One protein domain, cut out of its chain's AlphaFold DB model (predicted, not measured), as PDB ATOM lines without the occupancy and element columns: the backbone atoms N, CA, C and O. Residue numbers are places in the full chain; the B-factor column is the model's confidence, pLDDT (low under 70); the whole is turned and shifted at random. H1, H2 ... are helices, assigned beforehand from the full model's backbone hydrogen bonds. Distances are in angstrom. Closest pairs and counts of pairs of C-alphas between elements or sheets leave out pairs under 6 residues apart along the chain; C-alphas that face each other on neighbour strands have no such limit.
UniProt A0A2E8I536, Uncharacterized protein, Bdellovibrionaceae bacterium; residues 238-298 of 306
ATOM      1  N   LYS A 238     147.600 267.462 126.443       96.19
ATOM      2  CA  LYS A 238     146.999 267.209 125.119       96.19
ATOM      3  C   LYS A 238     146.287 265.853 125.004       96.19
ATOM      4  O   LYS A 238     145.368 265.708 124.199       96.19
ATOM      5  N   ASN A 239     146.713 264.876 125.804       94.62
ATOM      6  CA  ASN A 239     146.135 263.534 125.884       94.62
ATOM      7  C   ASN A 239     145.147 263.383 127.056       94.62
ATOM      8  O   ASN A 239     144.772 262.265 127.406       94.62
ATOM      9  N   GLY A 240     144.784 264.484 127.705       97.50
ATOM     10  CA  GLY A 240     143.754 264.574 128.727       97.50
ATOM     11  C   GLY A 240     142.431 265.120 128.174       97.50
ATOM     12  O   GLY A 240     142.299 265.374 126.973       97.50
ATOM     13  N   PRO A 241     141.434 265.316 129.050       97.56
ATOM     14  CA  PRO A 241     140.099 265.756 128.653       97.56
ATOM     15  C   PRO A 241     139.989 267.236 128.267       97.56
ATOM     16  O   PRO A 241     138.986 267.593 127.662       97.56
ATOM     17  N   GLN A 242     141.000 268.070 128.552       97.50
ATOM     18  CA  GLN A 242     141.027 269.497 128.180       97.50
ATOM     19  C   GLN A 242     139.823 270.284 128.737       97.50
ATOM     20  O   GLN A 242     139.185 271.069 128.043       97.50
ATOM     21  N   LEU A 243     139.489 270.035 130.004       97.75
ATOM     22  CA  LEU A 243     138.373 270.672 130.694       97.75
ATOM     23  C   LEU A 243     138.690 272.127 131.049       97.75
ATOM     24  O   LEU A 243     139.832 272.476 131.357       97.75
ATOM     25  N   ALA A 244     137.644 272.949 131.129       97.00
ATOM     26  CA  ALA A 244     137.730 274.259 131.757       97.00
ATOM     27  C   ALA A 244     138.125 274.132 133.243       97.00
ATOM     28  O   ALA A 244     137.797 273.149 133.911       97.00
ATOM     29  N   THR A 245     138.795 275.154 133.792       95.44
ATOM     30  CA  THR A 245     139.302 275.153 135.179       95.44
ATOM     31  C   THR A 245     138.229 274.793 136.214       95.44
ATOM     32  O   THR A 245     138.501 274.004 137.117       95.44
ATOM     33  N   GLY A 246     137.011 275.330 136.086       95.94
ATOM     34  CA  GLY A 246     135.912 275.039 137.015       95.94
ATOM     35  C   GLY A 246     135.514 273.559 137.025       95.94
ATOM     36  O   GLY A 246     135.442 272.943 138.093       95.94
ATOM     37  N   ASP A 247     135.334 272.968 135.843       97.88
ATOM     38  CA  ASP A 247     134.971 271.554 135.689       97.88
ATOM     39  C   ASP A 247     136.103 270.624 136.119       97.88
ATOM     40  O   ASP A 247     135.861 269.617 136.790       97.88
ATOM     41  N   ALA A 248     137.349 270.995 135.809       98.06
ATOM     42  CA  ALA A 248     138.526 270.275 136.270       98.06
ATOM     43  C   ALA A 248     138.581 270.237 137.803       98.06
ATOM     44  O   ALA A 248     138.692 269.156 138.376       98.06
ATOM     45  N   LEU A 249     138.430 271.378 138.486       97.50
ATOM     46  CA  LEU A 249     138.442 271.437 139.954       97.50
ATOM     47  C   LEU A 249     137.298 270.628 140.582       97.50
ATOM     48  O   LEU A 249     137.510 269.938 141.583       97.50
ATOM     49  N   LYS A 250     136.099 270.669 139.986       97.81
ATOM     50  CA  LYS A 250     134.945 269.874 140.434       97.81
ATOM     51  C   LYS A 250     135.222 268.374 140.315       97.81
ATOM     52  O   LYS A 250     135.028 267.639 141.284       97.81
ATOM     53  N   LEU A 251     135.723 267.932 139.162       98.31
ATOM     54  CA  LEU A 251     136.063 266.532 138.916       98.31
ATOM     55  C   LEU A 251     137.227 266.061 139.804       98.31
ATOM     56  O   LEU A 251     137.170 264.969 140.367       98.31
ATOM     57  N   MET A 252     138.255 266.892 139.989       97.94
ATOM     58  CA  MET A 252     139.362 266.611 140.910       97.94
ATOM     59  C   MET A 252     138.859 266.369 142.322       97.94
ATOM     60  O   MET A 252     139.272 265.398 142.952       97.94
ATOM     61  N   LYS A 253     137.968 267.235 142.817       97.25
ATOM     62  CA  LYS A 253     137.405 267.097 144.160       97.25
ATOM     63  C   LYS A 253     136.662 265.773 144.300       97.25
ATOM     64  O   LYS A 253     136.940 265.041 145.243       97.25
ATOM     65  N   GLU A 254     135.806 265.430 143.337       97.12
ATOM     66  CA  GLU A 254     135.093 264.144 143.321       97.12
ATOM     67  C   GLU A 254     136.054 262.951 143.419       97.12
ATOM     68  O   GLU A 254     135.852 262.060 144.245       97.12
ATOM     69  N   ILE A 255     137.113 262.936 142.603       97.31
ATOM     70  CA  ILE A 255     138.055 261.813 142.568       97.31
ATOM     71  C   ILE A 255     138.895 261.764 143.851       97.31
ATOM     72  O   ILE A 255     139.049 260.702 144.455       97.31
ATOM     73  N   MET A 256     139.425 262.904 144.300       96.12
ATOM     74  CA  MET A 256     140.315 262.961 145.462       96.12
ATOM     75  C   MET A 256     139.588 262.711 146.789       96.12
ATOM     76  O   MET A 256     140.231 262.258 147.732       96.12
ATOM     77  N   THR A 257     138.267 262.934 146.872       94.94
ATOM     78  CA  THR A 257     137.459 262.524 148.037       94.94
ATOM     79  C   THR A 257     137.469 261.007 148.250       94.94
ATOM     80  O   THR A 257     137.334 260.557 149.384       94.94
ATOM     81  N   ILE A 258     137.674 260.210 147.195       94.25
ATOM     82  CA  ILE A 258     137.850 258.756 147.320       94.25
ATOM     83  C   ILE A 258     139.216 258.464 147.950       94.25
ATOM     84  O   ILE A 258     139.325 257.710 148.914       94.25
ATOM     85  N   SER A 259     140.266 259.038 147.365       93.38
ATOM     86  CA  SER A 259     141.648 259.004 147.844       93.38
ATOM     87  C   SER A 259     142.502 259.890 146.932       93.38
ATOM     88  O   SER A 259     142.262 259.889 145.722       93.38
ATOM     89  N   PRO A 260     143.567 260.552 147.422       94.31
ATOM     90  CA  PRO A 260     144.539 261.210 146.544       94.31
ATOM     91  C   PRO A 260     145.087 260.274 145.450       94.31
ATOM     92  O   PRO A 260     145.187 260.669 144.290       94.31
ATOM     93  N   LYS A 261     145.309 258.990 145.778       94.19
ATOM     94  CA  LYS A 261     145.767 257.956 144.830       94.19
ATOM     95  C   LYS A 261     144.762 257.645 143.715       94.19
ATOM     96  O   LYS A 261     145.147 257.103 142.684       94.19
ATOM     97  N   ALA A 262     143.484 257.996 143.879       96.50
ATOM     98  CA  ALA A 262     142.466 257.738 142.863       96.50
ATOM     99  C   ALA A 262     142.713 258.532 141.572       96.50
ATOM    100  O   ALA A 262     142.245 258.128 140.507       96.50
ATOM    101  N   ILE A 263     143.509 259.605 141.646       97.88
ATOM    102  CA  ILE A 263     144.008 260.331 140.475       97.88
ATOM    103  C   ILE A 263     144.826 259.420 139.555       97.88
ATOM    104  O   ILE A 263     144.672 259.498 138.339       97.88
ATOM    105  N   ASP A 264     145.662 258.535 140.095       97.62
ATOM    106  CA  ASP A 264     146.519 257.670 139.275       97.62
ATOM    107  C   ASP A 264     145.697 256.643 138.499       97.62
ATOM    108  O   ASP A 264     145.913 256.444 137.300       97.62
ATOM    109  N   ASN A 265     144.702 256.058 139.168       98.00
ATOM    110  CA  ASN A 265     143.739 255.159 138.542       98.00
ATOM    111  C   ASN A 265     142.919 255.897 137.481       98.00
ATOM    112  O   ASN A 265     142.818 255.418 136.356       98.00
ATOM    113  N   PHE A 266     142.415 257.096 137.793       98.56
ATOM    114  CA  PHE A 266     141.686 257.918 136.831       98.56
ATOM    115  C   PHE A 266     142.512 258.197 135.565       98.56
ATOM    116  O   PHE A 266     142.057 257.921 134.456       98.56
ATOM    117  N   VAL A 267     143.743 258.701 135.716       98.56
ATOM    118  CA  VAL A 267     144.630 259.039 134.590       98.56
ATOM    119  C   VAL A 267     144.938 257.803 133.744       98.56
ATOM    120  O   VAL A 267     144.867 257.862 132.514       98.56
ATOM    121  N   SER A 268     145.262 256.680 134.386       98.19
ATOM    122  CA  SER A 268     145.627 255.442 133.689       98.19
ATOM    123  C   SER A 268     144.443 254.875 132.907       98.19
ATOM    124  O   SER A 268     144.576 254.561 131.722       98.19
ATOM    125  N   SER A 269     143.262 254.821 133.527       98.38
ATOM    126  CA  SER A 269     142.036 254.359 132.873       98.38
ATOM    127  C   SER A 269     141.602 255.277 131.738       98.38
ATOM    128  O   SER A 269     141.206 254.783 130.685       98.38
ATOM    129  N   TYR A 270     141.716 256.598 131.907       98.69
ATOM    130  CA  TYR A 270     141.412 257.552 130.842       98.69
ATOM    131  C   TYR A 270     142.317 257.326 129.628       98.69
ATOM    132  O   TYR A 270     141.825 257.164 128.512       98.69
ATOM    133  N   ARG A 271     143.638 257.248 129.846       98.44
ATOM    134  CA  ARG A 271     144.625 257.034 128.774       98.44
ATOM    135  C   ARG A 271     144.389 255.725 128.028       98.44
ATOM    136  O   ARG A 271     144.436 255.716 126.802       98.44
ATOM    137  N   PHE A 272     144.092 254.643 128.746       98.44
ATOM    138  CA  PHE A 272     143.717 253.373 128.125       98.44
ATOM    139  C   PHE A 272     142.448 253.518 127.271       98.44
ATOM    140  O   PHE A 272     142.424 253.086 126.117       98.44
ATOM    141  N   SER A 273     141.432 254.200 127.807       98.50
ATOM    142  CA  SER A 273     140.127 254.379 127.164       98.50
ATOM    143  C   SER A 273     140.209 255.120 125.831       98.50
ATOM    144  O   SER A 273     139.551 254.714 124.882       98.50
ATOM    145  N   ILE A 274     141.027 256.175 125.737       98.06
ATOM    146  CA  ILE A 274     141.168 256.968 124.502       98.06
ATOM    147  C   ILE A 274     142.165 256.372 123.496       98.06
ATOM    148  O   ILE A 274     142.258 256.835 122.362       98.06
ATOM    149  N   SER A 275     142.976 255.395 123.904       97.88
ATOM    150  CA  SER A 275     144.038 254.868 123.046       97.88
ATOM    151  C   SER A 275     143.486 253.965 121.940       97.88
ATOM    152  O   SER A 275     142.593 253.154 122.182       97.88
ATOM    153  N   LYS A 276     144.085 254.036 120.740       96.50
ATOM    154  CA  LYS A 276     143.717 253.180 119.592       96.50
ATOM    155  C   LYS A 276     143.888 251.682 119.870       96.50
ATOM    156  O   LYS A 276     143.146 250.880 119.328       96.50
ATOM    157  N   LYS A 277     144.882 251.316 120.691       96.88
ATOM    158  CA  LYS A 277     145.135 249.926 121.120       96.88
ATOM    159  C   LYS A 277     144.298 249.506 122.339       96.88
ATOM    160  O   LYS A 277     144.362 248.350 122.734       96.88
ATOM    161  N   GLY A 278     143.599 250.450 122.969       96.31
ATOM    162  CA  GLY A 278     142.710 250.212 124.101       96.31
ATOM    163  C   GLY A 278     141.262 250.186 123.632       96.31
ATOM    164  O   GLY A 278     140.908 249.398 122.764       96.31
ATOM    165  N   MET A 279     140.422 251.051 124.202       96.62
ATOM    166  CA  MET A 279     138.982 251.057 123.900       96.62
ATOM    167  C   MET A 279     138.576 252.039 122.793       96.62
ATOM    168  O   MET A 279     137.433 251.990 122.350       96.62
ATOM    169  N   ASN A 280     139.484 252.925 122.364       97.25
ATOM    170  CA  ASN A 280     139.245 253.942 121.334       97.25
ATOM    171  C   ASN A 280     137.942 254.754 121.540       97.25
ATOM    172  O   ASN A 280     137.203 255.026 120.594       97.25
ATOM    173  N   LEU A 281     137.638 255.109 122.792       97.81
ATOM    174  CA  LEU A 281     136.436 255.857 123.161       97.81
ATOM    175  C   LEU A 281     136.583 257.356 122.879       97.81
ATOM    176  O   LEU A 281     137.683 257.914 122.925       97.81
ATOM    177  N   GLY A 282     135.443 258.032 122.709       97.12
ATOM    178  CA  GLY A 282     135.384 259.493 122.763       97.12
ATOM    179  C   GLY A 282     135.780 260.028 124.147       97.12
ATOM    180  O   GLY A 282     135.645 259.338 125.162       97.12
ATOM    181  N   ARG A 283     136.253 261.282 124.210       97.00
ATOM    182  CA  ARG A 283     136.768 261.894 125.453       97.00
ATOM    183  C   ARG A 283     135.756 261.850 126.602       97.00
ATOM    184  O   ARG A 283     136.136 261.481 127.711       97.00
ATOM    185  N   ASP A 284     134.487 262.148 126.340       97.00
ATOM    186  CA  ASP A 284     133.441 262.174 127.373       97.00
ATOM    187  C   ASP A 284     133.173 260.780 127.953       97.00
ATOM    188  O   ASP A 284     133.118 260.590 129.171       97.00
ATOM    189  N   GLN A 285     133.099 259.769 127.084       98.19
ATOM    190  CA  GLN A 285     132.949 258.370 127.486       98.19
ATOM    191  C   GLN A 285     134.162 257.892 128.295       98.19
ATOM    192  O   GLN A 285     134.000 257.214 129.315       98.19
ATOM    193  N   ALA A 286     135.373 258.295 127.894       98.38
ATOM    194  CA  ALA A 286     136.598 257.999 128.628       98.38
ATOM    195  C   ALA A 286     136.610 258.638 130.028       98.38
ATOM    196  O   ALA A 286     137.016 257.975 130.984       98.38
ATOM    197  N   VAL A 287     136.115 259.875 130.196       98.44
ATOM    198  CA  VAL A 287     135.953 260.494 131.529       98.44
ATOM    199  C   VAL A 287     134.983 259.683 132.389       98.44
ATOM    200  O   VAL A 287     135.294 259.384 133.545       98.44
ATOM    201  N   ILE A 288     133.821 259.303 131.847       98.31
ATOM    202  CA  ILE A 288     132.810 258.523 132.580       98.31
ATOM    203  C   ILE A 288     133.393 257.190 133.059       98.31
ATOM    204  O   ILE A 288     133.227 256.827 134.228       98.31
ATOM    205  N   LEU A 289     134.097 256.466 132.183       98.25
ATOM    206  CA  LEU A 289     134.719 255.195 132.540       98.25
ATOM    207  C   LEU A 289     135.840 255.381 133.570       98.25
ATOM    208  O   LEU A 289     135.853 254.690 134.589       98.25
ATOM    209  N   ALA A 290     136.728 256.354 133.366       98.44
ATOM    210  CA  ALA A 290     137.817 256.643 134.296       98.44
ATOM    211  C   ALA A 290     137.307 257.006 135.701       98.44
ATOM    212  O   ALA A 290     137.870 256.545 136.696       98.44
ATOM    213  N   ARG A 291     136.193 257.751 135.807       98.06
ATOM    214  CA  ARG A 291     135.514 258.022 137.092       98.06
ATOM    215  C   ARG A 291     135.051 256.740 137.775       98.06
ATOM    216  O   ARG A 291     135.225 256.601 138.984       98.06
ATOM    217  N   LYS A 292     134.460 255.801 137.026       97.44
ATOM    218  CA  LYS A 292     134.023 254.505 137.575       97.44
ATOM    219  C   LYS A 292     135.211 253.706 138.104       97.44
ATOM    220  O   LYS A 292     135.152 253.234 139.235       97.44
ATOM    221  N   VAL A 293     136.306 253.626 137.345       97.56
ATOM    222  CA  VAL A 293     137.496 252.875 137.774       97.56
ATOM    223  C   VAL A 293     138.160 253.515 138.996       97.56
ATOM    224  O   VAL A 293     138.521 252.808 139.937       97.56
ATOM    225  N   ALA A 294     138.247 254.846 139.053       97.38
ATOM    226  CA  ALA A 294     138.817 255.563 140.194       97.38
ATOM    227  C   ALA A 294     138.104 255.249 141.527       97.38
ATOM    228  O   ALA A 294     138.753 255.202 142.576       97.38
ATOM    229  N   LYS A 295     136.799 254.941 141.503       95.88
ATOM    230  CA  LYS A 295     136.029 254.510 142.689       95.88
ATOM    231  C   LYS A 295     136.505 253.186 143.285       95.88
ATOM    232  O   LYS A 295     136.249 252.933 144.457       95.88
ATOM    233  N   HIS A 296     137.241 252.368 142.536       94.81
ATOM    234  CA  HIS A 296     137.795 251.109 143.038       94.81
ATOM    235  C   HIS A 296     139.122 251.266 143.794       94.81
ATOM    236  O   HIS A 296     139.631 250.274 144.310       94.81
ATOM    237  N   THR A 297     139.663 252.487 143.901       92.31
ATOM    238  CA  THR A 297     140.944 252.760 144.584       92.31
ATOM    239  C   THR A 297     140.932 252.344 146.053       92.31
ATOM    240  O   THR A 297     141.947 251.882 146.566       92.31
ATOM    241  N   PHE A 298     139.795 252.491 146.736       82.00
ATOM    242  CA  PHE A 298     139.655 252.093 148.131       82.00
ATOM    243  C   PHE A 298     138.603 250.993 148.242       82.00
ATOM    244  O   PHE A 298     137.405 251.241 148.112       82.00
TER     245      PHE A 298
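AT A GLANCE: This is residues 238 to 298 of the 306 residues of an uncharacterized protein of Bdellovibrionaceae bacterium (UniProt A0A2E8I536). Two helices, H2 and H3, pack on each other as a helical hairpin, and a third, H1, meets with its last part the end of that hairpin where H2 begins and H3 ends. Residues 244 to 250, of which 245 to 250 belong to H1, stick out from the rest. The printed part has 61 residues with three named helices in the order H1, H2, H3 and no named strand; its class is all helix. It is compact, with a radius of gyration of the C-alphas of 11.0 A and spans of 30 by 26 by 15 A.

IN THESE COORDINATES: The printed part begins at Lys 238, C-alpha at (146.999, 267.209, 125.119). H1, residues 245 to 258, begins with C-alpha 245 at (139.302, 275.153, 135.179) and is 20.5 A long from first to last C-alpha. H2, residues 262 to 274, is 18.4 A long. H3, residues 283 to 297, is 21.6 A long and ends with C-alpha 297 at (140.944, 252.760, 144.584).

HOW THE PARTS SIT: H2 and H3 form a helical hairpin and touch, with the closest C-alphas, those of Phe 266 and Ala 290, 4.8 A apart. They run opposite ways at a tilt of 37 degrees, only just steep. H1 touches H2 with residues 252 to 256 alone, closest at the C-alphas of Ile 255 and Ala 262, 6.0 A apart; they run opposite ways at a steep tilt of 61 degrees. H1 touches H3 with residues 255 to 258 alone, closest at the C-alphas of Ile 258 and Lys 295, 6.5 A apart; they run the same way at a shallow tilt of 26 degrees. The helix packing is mostly crossed, with the helices set at an angle to each other, but only just: 1 of 3 pairs is at a shallow tilt. In H2 every O i to N i+4 pair is within hydrogen-bond range; in H1 it is 9 of 10 and in H3 9 of 11.

THE WHOLE: The two C-alphas farthest apart, those of Gly 246 and Lys 277, are 31.1 A apart. The printed part has no cut. The link from H1 to H2 is tight, and that from H2 to H3, of 8 residues, is short. The mean pLDDT of the printed part is 96.8, and no printed residue is under 70.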